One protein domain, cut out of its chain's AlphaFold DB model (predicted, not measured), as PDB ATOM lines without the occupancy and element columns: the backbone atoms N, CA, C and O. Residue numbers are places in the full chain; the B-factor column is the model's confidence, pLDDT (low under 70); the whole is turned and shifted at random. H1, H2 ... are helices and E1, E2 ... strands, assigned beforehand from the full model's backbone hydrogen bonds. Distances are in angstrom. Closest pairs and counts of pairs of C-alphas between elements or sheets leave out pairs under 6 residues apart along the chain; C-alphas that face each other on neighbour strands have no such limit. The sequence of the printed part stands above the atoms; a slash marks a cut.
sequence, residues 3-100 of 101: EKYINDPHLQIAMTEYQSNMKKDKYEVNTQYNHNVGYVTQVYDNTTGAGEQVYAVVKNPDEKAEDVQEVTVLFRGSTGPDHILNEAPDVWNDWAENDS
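This is residues 3 to 100 of the 101 residues of an uncharacterized protein of Streptococcus parasanguinis DORA_23_24 (UniProt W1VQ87). A strongly twisted sheet of four strands, E1 to E4, has one helix, H2, packed on it beside the strands, while a long terminal helix, H3, and the short H1 lie off the sheet. The length runs between two long links, from Glu 66 after E3 to Asn 86 before H3. The printed part has 98 residues, with three named helices and four named strands that follow along the chain as H1 H2 E1 E2 E3 E4 H3, and the sheet, in the order E1 - E2 - E3 - E4, is all antiparallel. The class is mixed, helices and strands; the whole is compact, radius of gyration of the C-alphas 14.0 A, spanning 39 by 35 by 25 A.

E2, residues 36 to 45, is 22.8 A long and bends by 68 degrees at residue 41. E1 is residues 27 to 30, 9.7 A; E3 residues 53 to 58, 16.7 A; E4 residues 71 to 76, 16.2 A. H2, residues 9 to 18, spans 15.9 A. H1, residues 3 to 6, 5.5 A, begins at C-alpha 3 (-45.556, 11.238, 20.319). H3, residues 88 to 98, 16.1 A, ends at C-alpha 98 (-46.998, 2.268, 2.389).

The strands form a meander, each the antiparallel neighbour of the one before. In the hairpin E1 and E2, N 29 and O 38 are 2.8 A apart; in E2 and E3, N 41 and O 56, 2.9 A; in E3 and E4, N 57 and O 72, 2.8 A. H2 is on the sheet, two layers with the helix on one face, at a height over the sheet of 7.1 A, over none of the strands, but only just: 2 of its C-alphas fall on E1. Its closest C-alphas to E4 are Glu 17 and Arg 76, 5.8 A. H2 and H3 are near each other, with 8 pairs of C-alphas within 10 A. H1 and H3 are apart. O i to N i+4 pairs are within hydrogen-bond range in 3 of 6 for H2 and 5 of 7 for H3; H1 is too short for one.

The C-alphas farthest apart, Glu 66 and Asn 86, are 40.6 A apart. The printed part has no cut. The links E3 to E4 and E4 to H3 are long. Mean pLDDT of the printed part is 75.4; residues 3 to 7, 46 to 51 and 78 to 100 are under 70.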
ATOM      1  N   GLU A   3     -44.620  11.713  19.279       48.72
ATOM      2  CA  GLU A   3     -45.556  11.238  20.319       48.72
ATOM      3  C   GLU A   3     -46.902  10.704  19.795       48.72
ATOM      4  O   GLU A   3     -47.557   9.929  20.489       48.72
ATOM      5  N   LYS A   4     -47.339  11.108  18.591       47.06
ATOM      6  CA  LYS A   4     -48.679  10.758  18.078       47.06
ATOM      7  C   LYS A   4     -48.796   9.271  17.731       47.06
ATOM      8  O   LYS A   4     -49.856   8.692  17.907       47.06
ATOM      9  N   TYR A   5     -47.705   8.680  17.267       51.50
ATOM     10  CA  TYR A   5     -47.677   7.320  16.734       51.50
ATOM     11  C   TYR A   5     -47.173   6.301  17.766       51.50
ATOM     12  O   TYR A   5     -47.630   5.171  17.750       51.50
ATOM     13  N   ILE A   6     -46.334   6.696  18.739       57.12
ATOM     14  CA  ILE A   6     -45.942   5.815  19.865       57.12
ATOM     15  C   ILE A   6     -47.174   5.276  20.618       57.12
ATOM     16  O   ILE A   6     -47.184   4.138  21.087       57.12
ATOM     17  N   ASN A   7     -48.224   6.093  20.714       61.22
ATOM     18  CA  ASN A   7     -49.477   5.734  21.373       61.22
ATOM     19  C   ASN A   7     -50.499   5.078  20.437       61.22
ATOM     20  O   ASN A   7     -51.610   4.803  20.885       61.22
ATOM     21  N   ASP A   8     -50.163   4.850  19.165       78.12
ATOM     22  CA  ASP A   8     -51.054   4.159  18.242       78.12
ATOM     23  C   ASP A   8     -51.063   2.655  18.572       78.12
ATOM     24  O   ASP A   8     -50.015   2.000  18.482       78.12
ATOM     25  N   PRO A   9     -52.214   2.079  18.967       79.00
ATOM     26  CA  PRO A   9     -52.319   0.655  19.259       79.00
ATOM     27  C   PRO A   9     -51.891  -0.227  18.083       79.00
ATOM     28  O   PRO A   9     -51.303  -1.281  18.309       79.00
ATOM     29  N   HIS A  10     -52.134   0.196  16.839       80.56
ATOM     30  CA  HIS A  10     -51.752  -0.574  15.658       80.56
ATOM     31  C   HIS A  10     -50.242  -0.585  15.458       80.56
ATOM     32  O   HIS A  10     -49.690  -1.646  15.182       80.56
ATOM     33  N   LEU A  11     -49.556   0.542  15.684       78.88
ATOM     34  CA  LEU A  11     -48.093   0.567  15.642       78.88
ATOM     35  C   LEU A  11     -47.507  -0.359  16.712       78.88
ATOM     36  O   LEU A  11     -46.598  -1.139  16.441       78.88
ATOM     37  N   GLN A  12     -48.035  -0.295  17.936       81.56
ATOM     38  CA  GLN A  12     -47.553  -1.141  19.028       81.56
ATOM     39  C   GLN A  12     -47.754  -2.633  18.744       81.56
ATOM     40  O   GLN A  12     -46.910  -3.435  19.139       81.56
ATOM     41  N   ILE A  13     -48.855  -2.998  18.081       86.44
ATOM     42  CA  ILE A  13     -49.132  -4.361  17.626       86.44
ATOM     43  C   ILE A  13     -48.188  -4.745  16.480       86.44
ATOM     44  O   ILE A  13     -47.585  -5.811  16.549       86.44
ATOM     45  N   ALA A  14     -47.977  -3.885  15.484       82.56
ATOM     46  CA  ALA A  14     -47.062  -4.150  14.370       82.56
ATOM     47  C   ALA A  14     -45.623  -4.392  14.855       82.56
ATOM     48  O   ALA A  14     -44.967  -5.340  14.443       82.56
ATOM     49  N   MET A  15     -45.154  -3.638  15.856       81.12
ATOM     50  CA  MET A  15     -43.845  -3.879  16.483       81.12
ATOM     51  C   MET A  15     -43.691  -5.296  17.069       81.12
ATOM     52  O   MET A  15     -42.565  -5.757  17.267       81.12
ATOM     53  N   THR A  16     -44.793  -6.001  17.355       86.44
ATOM     54  CA  THR A  16     -44.738  -7.386  17.846       86.44
ATOM     55  C   THR A  16     -44.381  -8.409  16.763       86.44
ATOM     56  O   THR A  16     -43.860  -9.472  17.095       86.44
ATOM     57  N   GLU A  17     -44.555  -8.078  15.477       84.38
ATOM     58  CA  GLU A  17     -44.265  -8.952  14.323       84.38
ATOM     59  C   GLU A  17     -42.838  -9.507  14.333       84.38
ATOM     60  O   GLU A  17     -42.597 -10.630  13.895       84.38
ATOM     61  N   TYR A  18     -41.892  -8.743  14.879       80.31
ATOM     62  CA  TYR A  18     -40.465  -9.061  14.870       80.31
ATOM     63  C   TYR A  18     -39.936  -9.572  16.209       80.31
ATOM     64  O   TYR A  18     -38.721  -9.708  16.389       80.31
ATOM     65  N   GLN A  19     -40.813  -9.874  17.169       82.12
ATOM     66  CA  GLN A  19     -40.370 -10.436  18.436       82.12
ATOM     67  C   GLN A  19     -39.752 -11.823  18.222       82.12
ATOM     68  O   GLN A  19     -40.259 -12.667  17.483       82.12
ATOM     69  N   SER A  20     -38.644 -12.094  18.915       78.88
ATOM     70  CA  SER A  20     -37.881 -13.351  18.795       78.88
ATOM     71  C   SER A  20     -38.666 -14.602  19.196       78.88
ATOM     72  O   SER A  20     -38.241 -15.734  18.970       78.88
ATOM     73  N   ASN A  21     -39.806 -14.397  19.833       76.50
ATOM     74  CA  ASN A  21     -40.632 -15.406  20.443       76.50
ATOM     75  C   ASN A  21     -41.920 -15.687  19.644       76.50
ATOM     76  O   ASN A  21     -42.730 -16.500  20.078       76.50
ATOM     77  N   MET A  22     -42.062 -15.099  18.452       84.44
ATOM     78  CA  MET A  22     -43.146 -15.357  17.504       84.44
ATOM     79  C   MET A  22     -43.037 -16.766  16.908       84.44
ATOM     80  O   MET A  22     -42.423 -16.995  15.865       84.44
ATOM     81  N   LYS A  23     -43.614 -17.743  17.608       84.56
ATOM     82  CA  LYS A  23     -43.607 -19.163  17.239       84.56
ATOM     83  C   LYS A  23     -44.929 -19.831  17.599       84.56
ATOM     84  O   LYS A  23     -45.689 -19.327  18.423       84.56
ATOM     85  N   LYS A  24     -45.191 -20.983  16.981       82.62
ATOM     86  CA  LYS A  24     -46.350 -21.822  17.304       82.62
ATOM     87  C   LYS A  24     -46.289 -22.271  18.775       82.62
ATOM     88  O   LYS A  24     -45.230 -22.211  19.390       82.62
ATOM     89  N   ASP A  25     -47.420 -22.747  19.291       84.81
ATOM     90  CA  ASP A  25     -47.617 -23.294  20.646       84.81
ATOM     91  C   ASP A  25     -48.055 -22.272  21.699       84.81
ATOM     92  O   ASP A  25     -47.573 -22.271  22.830       84.81
ATOM     93  N   LYS A  26     -49.048 -21.443  21.343       85.31
ATOM     94  CA  LYS A  26     -49.750 -20.542  22.272       85.31
ATOM     95  C   LYS A  26     -48.797 -19.552  22.928       85.31
ATOM     96  O   LYS A  26     -48.900 -19.263  24.116       85.31
ATOM     97  N   TYR A  27     -47.845 -19.058  22.147       89.19
ATOM     98  CA  TYR A  27     -46.884 -18.100  22.647       89.19
ATOM     99  C   TYR A  27     -47.545 -16.735  22.851       89.19
ATOM    100  O   TYR A  27     -48.271 -16.268  21.977       89.19
ATOM    101  N   GLU A  28     -47.293 -16.107  23.995       93.50
ATOM    102  CA  GLU A  28     -47.904 -14.837  24.375       93.50
ATOM    103  C   GLU A  28     -47.281 -13.641  23.641       93.50
ATOM    104  O   GLU A  28     -46.102 -13.338  23.804       93.50
ATOM    105  N   VAL A  29     -48.092 -12.917  22.877       93.00
ATOM    106  CA  VAL A  29     -47.689 -11.719  22.140       93.00
ATOM    107  C   VAL A  29     -48.005 -10.488  22.978       93.00
ATOM    108  O   VAL A  29     -49.168 -10.194  23.266       93.00
ATOM    109  N   ASN A  30     -46.962  -9.753  23.354       91.69
ATOM    110  CA  ASN A  30     -47.060  -8.571  24.203       91.69
ATOM    111  C   ASN A  30     -46.426  -7.372  23.509       91.69
ATOM    112  O   ASN A  30     -45.321  -7.479  22.983       91.69
ATOM    113  N   THR A  31     -47.075  -6.211  23.552       87.94
ATOM    114  CA  THR A  31     -46.446  -4.970  23.079       87.94
ATOM    115  C   THR A  31     -45.263  -4.582  23.974       87.94
ATOM    116  O   THR A  31     -45.105  -5.089  25.087       87.94
ATOM    117  N   GLN A  32     -44.453  -3.612  23.535       81.31
ATOM    118  CA  GLN A  32     -43.360  -3.045  24.345       81.31
ATOM    119  C   GLN A  32     -43.812  -2.460  25.701       81.31
ATOM    120  O   GLN A  32     -42.994  -2.274  26.598       81.31
ATOM    121  N   TYR A  33     -45.112  -2.183  25.858       83.56
ATOM    122  CA  TYR A  33     -45.721  -1.684  27.091       83.56
ATOM    123  C   TYR A  33     -46.434  -2.782  27.897       83.56
ATOM    124  O   TYR A  33     -47.265  -2.473  28.748       83.56
ATOM    125  N   ASN A  34     -46.124  -4.057  27.640       87.88
ATOM    126  CA  ASN A  34     -46.730  -5.230  28.283       87.88
ATOM    127  C   ASN A  34     -48.256  -5.327  28.111       87.88
ATOM    128  O   ASN A  34     -48.946  -5.894  28.958       87.88
ATOM    129  N   HIS A  35     -48.801  -4.784  27.019       90.88
ATOM    130  CA  HIS A  35     -50.194  -5.030  26.666       90.88
ATOM    131  C   HIS A  35     -50.305  -6.350  25.900       90.88
ATOM    132  O   HIS A  35     -49.703  -6.504  24.835       90.88
ATOM    133  N   ASN A  36     -51.121  -7.271  26.412       93.00
ATOM    134  CA  ASN A  36     -51.365  -8.563  25.781       93.00
ATOM    135  C   ASN A  36     -52.229  -8.420  24.516       93.00
ATOM    136  O   ASN A  36     -53.412  -8.052  24.564       93.00
ATOM    137  N   VAL A  37     -51.619  -8.721  23.372       93.12
ATOM    138  CA  VAL A  37     -52.297  -8.805  22.075       93.12
ATOM    139  C   VAL A  37     -53.063 -10.127  21.997       93.12
ATOM    140  O   VAL A  37     -54.249 -10.127  21.671       93.12
ATOM    141  N   GLY A  38     -52.425 -11.230  22.392       94.69
ATOM    142  CA  GLY A  38     -53.032 -12.555  22.489       94.69
ATOM    143  C   GLY A  38     -51.980 -13.659  22.450       94.69
ATOM    144  O   GLY A  38     -50.846 -13.463  22.883       94.69
ATOM    145  N   TYR A  39     -52.344 -14.816  21.905       95.31
ATOM    146  CA  TYR A  39     -51.496 -15.999  21.824       95.31
ATOM    147  C   TYR A  39     -51.394 -16.525  20.392       95.31
ATOM    148  O   TYR A  39     -52.411 -16.712  19.720       95.31
ATOM    149  N   VAL A  40     -50.174 -16.813  19.935       94.31
ATOM    150  CA  VAL A  40     -49.919 -17.384  18.605       94.31
ATOM    151  C   VAL A  40     -50.464 -18.810  18.537       94.31
ATOM    152  O   VAL A  40     -49.991 -19.711  19.231       94.31
ATOM    153  N   THR A  41     -51.438 -19.044  17.662       93.19
ATOM    154  CA  THR A  41     -52.038 -20.375  17.449       93.19
ATOM    155  C   THR A  41     -51.596 -21.013  16.143       93.19
ATOM    156  O   THR A  41     -51.457 -22.237  16.069       93.19
ATOM    157  N   GLN A  42     -51.332 -20.198  15.122       90.81
ATOM    158  CA  GLN A  42     -50.859 -20.663  13.825       90.81
ATOM    159  C   GLN A  42     -49.707 -19.800  13.334       90.81
ATOM    160  O   GLN A  42     -49.686 -18.589  13.547       90.81
ATOM    161  N   VAL A  43     -48.765 -20.458  12.665       89.44
ATOM    162  CA  VAL A  43     -47.639 -19.829  11.981       89.44
ATOM    163  C   VAL A  43     -47.601 -20.396  10.575       89.44
ATOM    164  O   VAL A  43     -47.542 -21.616  10.408       89.44
ATOM    165  N   TYR A  44     -47.651 -19.513   9.590       86.12
ATOM    166  CA  TYR A  44     -47.423 -19.829   8.190       86.12
ATOM    167  C   TYR A  44     -46.043 -19.294   7.841       86.12
ATOM    168  O   TYR A  44     -45.856 -18.088   7.707       86.12
ATOM    169  N   ASP A  45     -45.073 -20.199   7.781       79.81
ATOM    170  CA  ASP A  45     -43.674 -19.862   7.545       79.81
ATOM    171  C   ASP A  45     -43.317 -20.138   6.086       79.81
ATOM    172  O   ASP A  45     -43.449 -21.269   5.609       79.81
ATOM    173  N   ASN A  46     -42.879 -19.090   5.393       65.94
ATOM    174  CA  ASN A  46     -42.077 -19.140   4.182       65.94
ATOM    175  C   ASN A  46     -42.562 -20.137   3.112       65.94
ATOM    176  O   ASN A  46     -41.800 -20.975   2.624       65.94
ATOM    177  N   THR A  47     -43.834 -20.045   2.718       60.53
ATOM    178  CA  THR A  47     -44.432 -20.932   1.700       60.53
ATOM    179  C   THR A  47     -43.798 -20.781   0.310       60.53
ATOM    180  O   THR A  47     -43.924 -21.685  -0.515       60.53
ATOM    181  N   THR A  48     -43.095 -19.673   0.051       66.62
ATOM    182  CA  THR A  48     -42.512 -19.298  -1.252       66.62
ATOM    183  C   THR A  48     -40.978 -19.256  -1.271       66.62
ATOM    184  O   THR A  48     -40.391 -19.083  -2.338       66.62
ATOM    185  N   GLY A  49     -40.302 -19.426  -0.128       61.62
ATOM    186  CA  GLY A  49     -38.845 -19.278  -0.012       61.62
ATOM    187  C   GLY A  49     -38.351 -17.830   0.153       61.62
ATOM    188  O   GLY A  49     -37.144 -17.631   0.277       61.62
ATOM    189  N   ALA A  50     -39.251 -16.839   0.180       68.31
ATOM    190  CA  ALA A  50     -38.941 -15.410   0.277       68.31
ATOM    191  C   ALA A  50     -38.754 -14.875   1.712       68.31
ATOM    192  O   ALA A  50     -38.475 -13.694   1.883       68.31
ATOM    193  N   GLY A  51     -38.898 -15.711   2.745       69.31
ATOM    194  CA  GLY A  51     -38.736 -15.300   4.147       69.31
ATOM    195  C   GLY A  51     -39.962 -14.613   4.758       69.31
ATOM    196  O   GLY A  51     -39.856 -14.059   5.847       69.31
ATOM    197  N   GLU A  52     -41.111 -14.656   4.081       79.25
ATOM    198  CA  GLU A  52     -42.390 -14.147   4.589       79.25
ATOM    199  C   GLU A  52     -42.950 -15.060   5.685       79.25
ATOM    200  O   GLU A  52     -42.957 -16.286   5.546       79.25
ATOM    201  N   GLN A  53     -43.455 -14.468   6.766       84.88
ATOM    202  CA  GLN A  53     -44.058 -15.183   7.888       84.88
ATOM    203  C   GLN A  53     -45.398 -14.545   8.259       84.88
ATOM    204  O   GLN A  53     -45.529 -13.324   8.283       84.88
ATOM    205  N   VAL A  54     -46.403 -15.372   8.555       88.56
ATOM    206  CA  VAL A  54     -47.725 -14.911   9.006       88.56
ATOM    207  C   VAL A  54     -48.101 -15.604  10.304       88.56
ATOM    208  O   VAL A  54     -48.031 -16.832  10.406       88.56
ATOM    209  N   TYR A  55     -48.550 -14.827  11.284       91.50
ATOM    210  CA  TYR A  55     -48.950 -15.323  12.596       91.50
ATOM    211  C   TYR A  55     -50.430 -15.050  12.843       91.50
ATOM    212  O   TYR A  55     -50.880 -13.914  12.724       91.50
ATOM    213  N   ALA A  56     -51.177 -16.086  13.225       93.50
ATOM    214  CA  ALA A  56     -52.544 -15.938  13.712       93.50
ATOM    215  C   ALA A  56     -52.541 -15.910  15.243       93.50
ATOM    216  O   ALA A  56     -52.103 -16.869  15.892       93.50
ATOM    217  N   VAL A  57     -53.049 -14.820  15.807       94.75
ATOM    218  CA  VAL A  57     -53.066 -14.537  17.242       94.75
ATOM    219  C   VAL A  57     -54.514 -14.440  17.716       94.75
ATOM    220  O   VAL A  57     -55.329 -13.767  17.090       94.75
ATOM    221  N   VAL A  58     -54.838 -15.114  18.819       95.38
ATOM    222  CA  VAL A  58     -56.180 -15.087  19.432       95.38
ATOM    223  C   VAL A  58     -56.089 -14.753  20.914       95.38
ATOM    224  O   VAL A  58     -55.091 -15.066  21.563       95.38
ATOM    225  N   LYS A  59     -57.141 -14.157  21.482       94.06
ATOM    226  CA  LYS A  59     -57.180 -13.799  22.910       94.06
ATOM    227  C   LYS A  59     -57.144 -15.014  23.838       94.06
ATOM    228  O   LYS A  59     -56.461 -14.972  24.856       94.06
ATOM    229  N   ASN A  60     -57.854 -16.085  23.487       93.00
ATOM    230  CA  ASN A  60     -57.901 -17.318  24.266       93.00
ATOM    231  C   ASN A  60     -57.538 -18.525  23.381       93.00
ATOM    232  O   ASN A  60     -58.342 -18.932  22.546       93.00
ATOM    233  N   PRO A  61     -56.347 -19.124  23.541       90.75
ATOM    234  CA  PRO A  61     -55.891 -20.211  22.681       90.75
ATOM    235  C   PRO A  61     -56.499 -21.579  23.039       90.75
ATOM    236  O   PRO A  61     -56.222 -22.565  22.352       90.75
ATOM    237  N   ASP A  62     -57.261 -21.665  24.132       92.38
ATOM    238  CA  ASP A  62     -58.007 -22.860  24.545       92.38
ATOM    239  C   ASP A  62     -59.478 -22.822  24.103       92.38
ATOM    240  O   ASP A  62     -60.200 -23.808  24.260       92.38
ATOM    241  N   GLU A  63     -59.926 -21.695  23.546       91.81
ATOM    242  CA  GLU A  63     -61.267 -21.543  22.990       91.81
ATOM    243  C   GLU A  63     -61.433 -22.398  21.726       91.81
ATOM    244  O   GLU A  63     -60.490 -22.621  20.959       91.81
ATOM    245  N   LYS A  64     -62.645 -22.918  21.502       91.44
ATOM    246  CA  LYS A  64     -62.934 -23.647  20.264       91.44
ATOM    247  C   LYS A  64     -62.934 -22.663  19.104       91.44
ATOM    248  O   LYS A  64     -63.420 -21.551  19.245       91.44
ATOM    249  N   ALA A  65     -62.473 -23.102  17.935       87.25
ATOM    250  CA  ALA A  65     -62.379 -22.245  16.750       87.25
ATOM    251  C   ALA A  65     -63.708 -21.559  16.367       87.25
ATOM    252  O   ALA A  65     -63.689 -20.453  15.844       87.25
ATOM    253  N   GLU A  66     -64.843 -22.206  16.640       90.19
ATOM    254  CA  GLU A  66     -66.197 -21.681  16.397       90.19
ATOM    255  C   GLU A  66     -66.595 -20.550  17.360       90.19
ATOM    256  O   GLU A  66     -67.445 -19.732  17.021       90.19
ATOM    257  N   ASP A  67     -65.974 -20.508  18.540       93.69
ATOM    258  CA  ASP A  67     -66.262 -19.554  19.612       93.69
ATOM    259  C   ASP A  67     -65.293 -18.349  19.592       93.69
ATOM    260  O   ASP A  67     -65.517 -17.364  20.297       93.69
ATOM    261  N   VAL A  68     -64.237 -18.392  18.764       91.44
ATOM    262  CA  VAL A  68     -63.246 -17.310  18.642       91.44
ATOM    263  C   VAL A  68     -63.896 -16.052  18.064       91.44
ATOM    264  O   VAL A  68     -64.385 -16.046  16.936       91.44
ATOM    265  N   GLN A  69     -63.846 -14.956  18.824       92.19
ATOM    266  CA  GLN A  69     -64.464 -13.679  18.439       92.19
ATOM    267  C   GLN A  69     -63.553 -12.783  17.593       92.19
ATOM    268  O   GLN A  69     -64.035 -12.040  16.740       92.19
ATOM    269  N   GLU A  70     -62.243 -12.835  17.833       91.38
ATOM    270  CA  GLU A  70     -61.262 -11.949  17.210       91.38
ATOM    271  C   GLU A  70     -59.990 -12.727  16.868       91.38
ATOM    272  O   GLU A  70     -59.482 -13.512  17.676       91.38
ATOM    273  N   VAL A  71     -59.476 -12.483  15.663       92.19
ATOM    274  CA  VAL A  71     -58.189 -12.997  15.197       92.19
ATOM    275  C   VAL A  71     -57.355 -11.817  14.725       92.19
ATOM    276  O   VAL A  71     -57.744 -11.114  13.793       92.19
ATOM    277  N   THR A  72     -56.184 -11.644  15.328       93.06
ATOM    278  CA  THR A  72     -55.174 -10.694  14.859       93.06
ATOM    279  C   THR A  72     -54.201 -11.433  13.955       93.06
ATOM    280  O   THR A  72     -53.631 -12.453  14.346       93.06
ATOM    281  N   VAL A  73     -54.017 -10.927  12.737       92.50
ATOM    282  CA  VAL A  73     -53.067 -11.482  11.768       92.50
ATOM    283  C   VAL A  73     -51.880 -10.539  11.667       92.50
ATOM    284  O   VAL A  73     -52.052  -9.368  11.346       92.50
ATOM    285  N   LEU A  74     -50.694 -11.061  11.963       90.25
ATOM    286  CA  LEU A  74     -49.435 -10.321  11.940       90.25
ATOM    287  C   LEU A  74     -48.598 -10.801  10.759       90.25
ATOM    288  O   LEU A  74     -48.401 -12.010  10.603       90.25
ATOM    289  N   PHE A  75     -48.126  -9.867   9.937       85.44
ATOM    290  CA  PHE A  75     -47.323 -10.158   8.752       85.44
ATOM    291  C   PHE A  75     -45.885  -9.752   9.006       85.44
ATOM    292  O   PHE A  75     -45.615  -8.664   9.486       85.44
ATOM    293  N   ARG A  76     -44.944 -10.613   8.645       80.94
ATOM    294  CA  ARG A  76     -43.525 -10.323   8.774       80.94
ATOM    295  C   ARG A  76     -42.827 -10.572   7.445       80.94
ATOM    296  O   ARG A  76     -42.947 -11.652   6.866       80.94
ATOM    297  N   GLY A  77     -42.097  -9.562   6.980       72.69
ATOM    298  CA  GLY A  77     -41.262  -9.644   5.784       72.69
ATOM    299  C   GLY A  77     -39.911 -10.327   6.031       72.69
ATOM    300  O   GLY A  77     -39.562 -10.697   7.150       72.69
ATOM    301  N   SER A  78     -39.119 -10.445   4.964       61.34
ATOM    302  CA  SER A  78     -37.804 -11.112   4.934       61.34
ATOM    303  C   SER A  78     -36.728 -10.506   5.857       61.34
ATOM    304  O   SER A  78     -35.640 -11.079   5.980       61.34
ATOM    305  N   THR A  79     -36.950  -9.339   6.456       56.22
ATOM    306  CA  THR A  79     -35.940  -8.610   7.229       56.22
ATOM    307  C   THR A  79     -35.707  -9.254   8.602       56.22
ATOM    308  O   THR A  79     -36.618  -9.505   9.401       56.22
ATOM    309  N   GLY A  80     -34.442  -9.589   8.871       48.75
ATOM    310  CA  GLY A  80     -34.015 -10.239  10.110       48.75
ATOM    311  C   GLY A  80     -34.193  -9.341  11.349       48.75
ATOM    312  O   GLY A  80     -34.172  -8.118  11.223       48.75
ATOM    313  N   PRO A  81     -34.316  -9.924  12.562       46.84
ATOM    314  CA  PRO A  81     -34.530  -9.173  13.809       46.84
ATOM    315  C   PRO A  81     -33.430  -8.137  14.112       46.84
ATOM    316  O   PRO A  81     -33.677  -7.160  14.818       46.84
ATOM    317  N   ASP A  82     -32.230  -8.345  13.562       44.41
ATOM    318  CA  ASP A  82     -31.042  -7.515  13.785       44.41
ATOM    319  C   ASP A  82     -31.142  -6.103  13.173       44.41
ATOM    320  O   ASP A  82     -30.381  -5.220  13.568       44.41
ATOM    321  N   HIS A  83     -32.100  -5.861  12.267       46.34
ATOM    322  CA  HIS A  83     -32.318  -4.550  11.641       46.34
ATOM    323  C   HIS A  83     -33.366  -3.676  12.354       46.34
ATOM    324  O   HIS A  83     -33.388  -2.472  12.151       46.34
ATOM    325  N   ILE A  84     -34.208  -4.235  13.234       49.22
ATOM    326  CA  ILE A  84     -35.402  -3.527  13.743       49.22
ATOM    327  C   ILE A  84     -35.233  -2.941  15.141       49.22
ATOM    328  O   ILE A  84     -35.754  -1.868  15.438       49.22
ATOM    329  N   LEU A  85     -34.472  -3.603  16.014       46.75
ATOM    330  CA  LEU A  85     -34.276  -3.110  17.383       46.75
ATOM    331  C   LEU A  85     -33.336  -1.895  17.457       46.75
ATOM    332  O   LEU A  85     -33.425  -1.120  18.407       46.75
ATOM    333  N   ASN A  86     -32.467  -1.708  16.458       48.75
ATOM    334  CA  ASN A  86     -31.530  -0.582  16.394       48.75
ATOM    335  C   ASN A  86     -32.066   0.604  15.571       48.75
ATOM    336  O   ASN A  86     -31.531   1.706  15.679       48.75
ATOM    337  N   GLU A  87     -33.130   0.394  14.791       49.53
ATOM    338  CA  GLU A  87     -33.652   1.357  13.819       49.53
ATOM    339  C   GLU A  87     -35.188   1.401  13.876       49.53
ATOM    340  O   GLU A  87     -35.886   1.203  12.890       49.53
ATOM    341  N   ALA A  88     -35.746   1.717  15.052       48.06
ATOM    342  CA  ALA A  88     -37.146   2.143  15.177       48.06
ATOM    343  C   ALA A  88     -37.630   3.111  14.059       48.06
ATOM    344  O   ALA A  88     -38.787   2.989  13.664       48.06
ATOM    345  N   PRO A  89     -36.808   4.043  13.518       48.88
ATOM    346  CA  PRO A  89     -37.175   4.825  12.332       48.88
ATOM    347  C   PRO A  89     -37.392   4.027  11.033       48.88
ATOM    348  O   PRO A  89     -38.195   4.475  10.223       48.88
ATOM    349  N   ASP A  90     -36.756   2.875  10.825       51.12
ATOM    350  CA  ASP A  90     -36.885   2.101   9.577       51.12
ATOM    351  C   ASP A  90     -38.224   1.363   9.491       51.12
ATOM    352  O   ASP A  90     -38.904   1.446   8.473       51.12
ATOM    353  N   VAL A  91     -38.691   0.766  10.594       52.38
ATOM    354  CA  VAL A  91     -40.053   0.190  10.669       52.38
ATOM    355  C   VAL A  91     -41.117   1.258  10.403       52.38
ATOM    356  O   VAL A  91     -42.151   0.991   9.798       52.38
ATOM    357  N   TRP A  92     -40.865   2.487  10.857       53.41
ATOM    358  CA  TRP A  92     -41.757   3.616  10.618       53.41
ATOM    359  C   TRP A  92     -41.708   4.127   9.184       53.41
ATOM    360  O   TRP A  92     -42.750   4.540   8.682       53.41
ATOM    361  N   ASN A  93     -40.540   4.120   8.539       52.12
ATOM    362  CA  ASN A  93     -40.400   4.505   7.137       52.12
ATOM    363  C   ASN A  93     -41.106   3.493   6.225       52.12
ATOM    364  O   ASN A  93     -41.898   3.915   5.387       52.12
ATOM    365  N   ASP A  94     -40.935   2.189   6.463       51.16
ATOM    366  CA  ASP A  94     -41.639   1.136   5.715       51.16
ATOM    367  C   ASP A  94     -43.171   1.256   5.859       51.16
ATOM    368  O   ASP A  94     -43.922   0.994   4.917       51.16
ATOM    369  N   TRP A  95     -43.663   1.706   7.021       53.62
ATOM    370  CA  TRP A  95     -45.096   1.907   7.260       53.62
ATOM    371  C   TRP A  95     -45.626   3.226   6.671       53.62
ATOM    372  O   TRP A  95     -46.686   3.243   6.046       53.62
ATOM    373  N   ALA A  96     -44.883   4.327   6.824       46.47
ATOM    374  CA  ALA A  96     -45.262   5.648   6.321       46.47
ATOM    375  C   ALA A  96     -45.190   5.754   4.789       46.47
ATOM    376  O   ALA A  96     -45.982   6.486   4.197       46.47
ATOM    377  N   GLU A  97     -44.274   5.030   4.138       46.31
ATOM    378  CA  GLU A  97     -44.234   4.947   2.676       46.31
ATOM    379  C   GLU A  97     -45.425   4.147   2.126       46.31
ATOM    380  O   GLU A  97     -46.008   4.543   1.116       46.31
ATOM    381  N   ASN A  98     -45.863   3.090   2.819       46.81
ATOM    382  CA  ASN A  98     -46.998   2.268   2.389       46.81
ATOM    383  C   ASN A  98     -48.373   2.957   2.556       46.81
ATOM    384  O   ASN A  98     -49.294   2.647   1.809       46.81
ATOM    385  N   ASP A  99     -48.516   3.914   3.482       38.53
ATOM    386  CA  ASP A  99     -49.755   4.695   3.699       38.53
ATOM    387  C   ASP A  99     -49.858   5.933   2.769       38.53
ATOM    388  O   ASP A  99     -50.824   6.696   2.812       38.53
ATOM    389  N   SER A 100     -48.839   6.161   1.927       39.84
ATOM    390  CA  SER A 100     -48.735   7.314   1.016       39.84
ATOM    391  C   SER A 100     -49.201   7.044  -0.425       39.84
ATOM    392  O   SER A 100     -49.063   7.928  -1.280       39.84
TER     393      SER A 100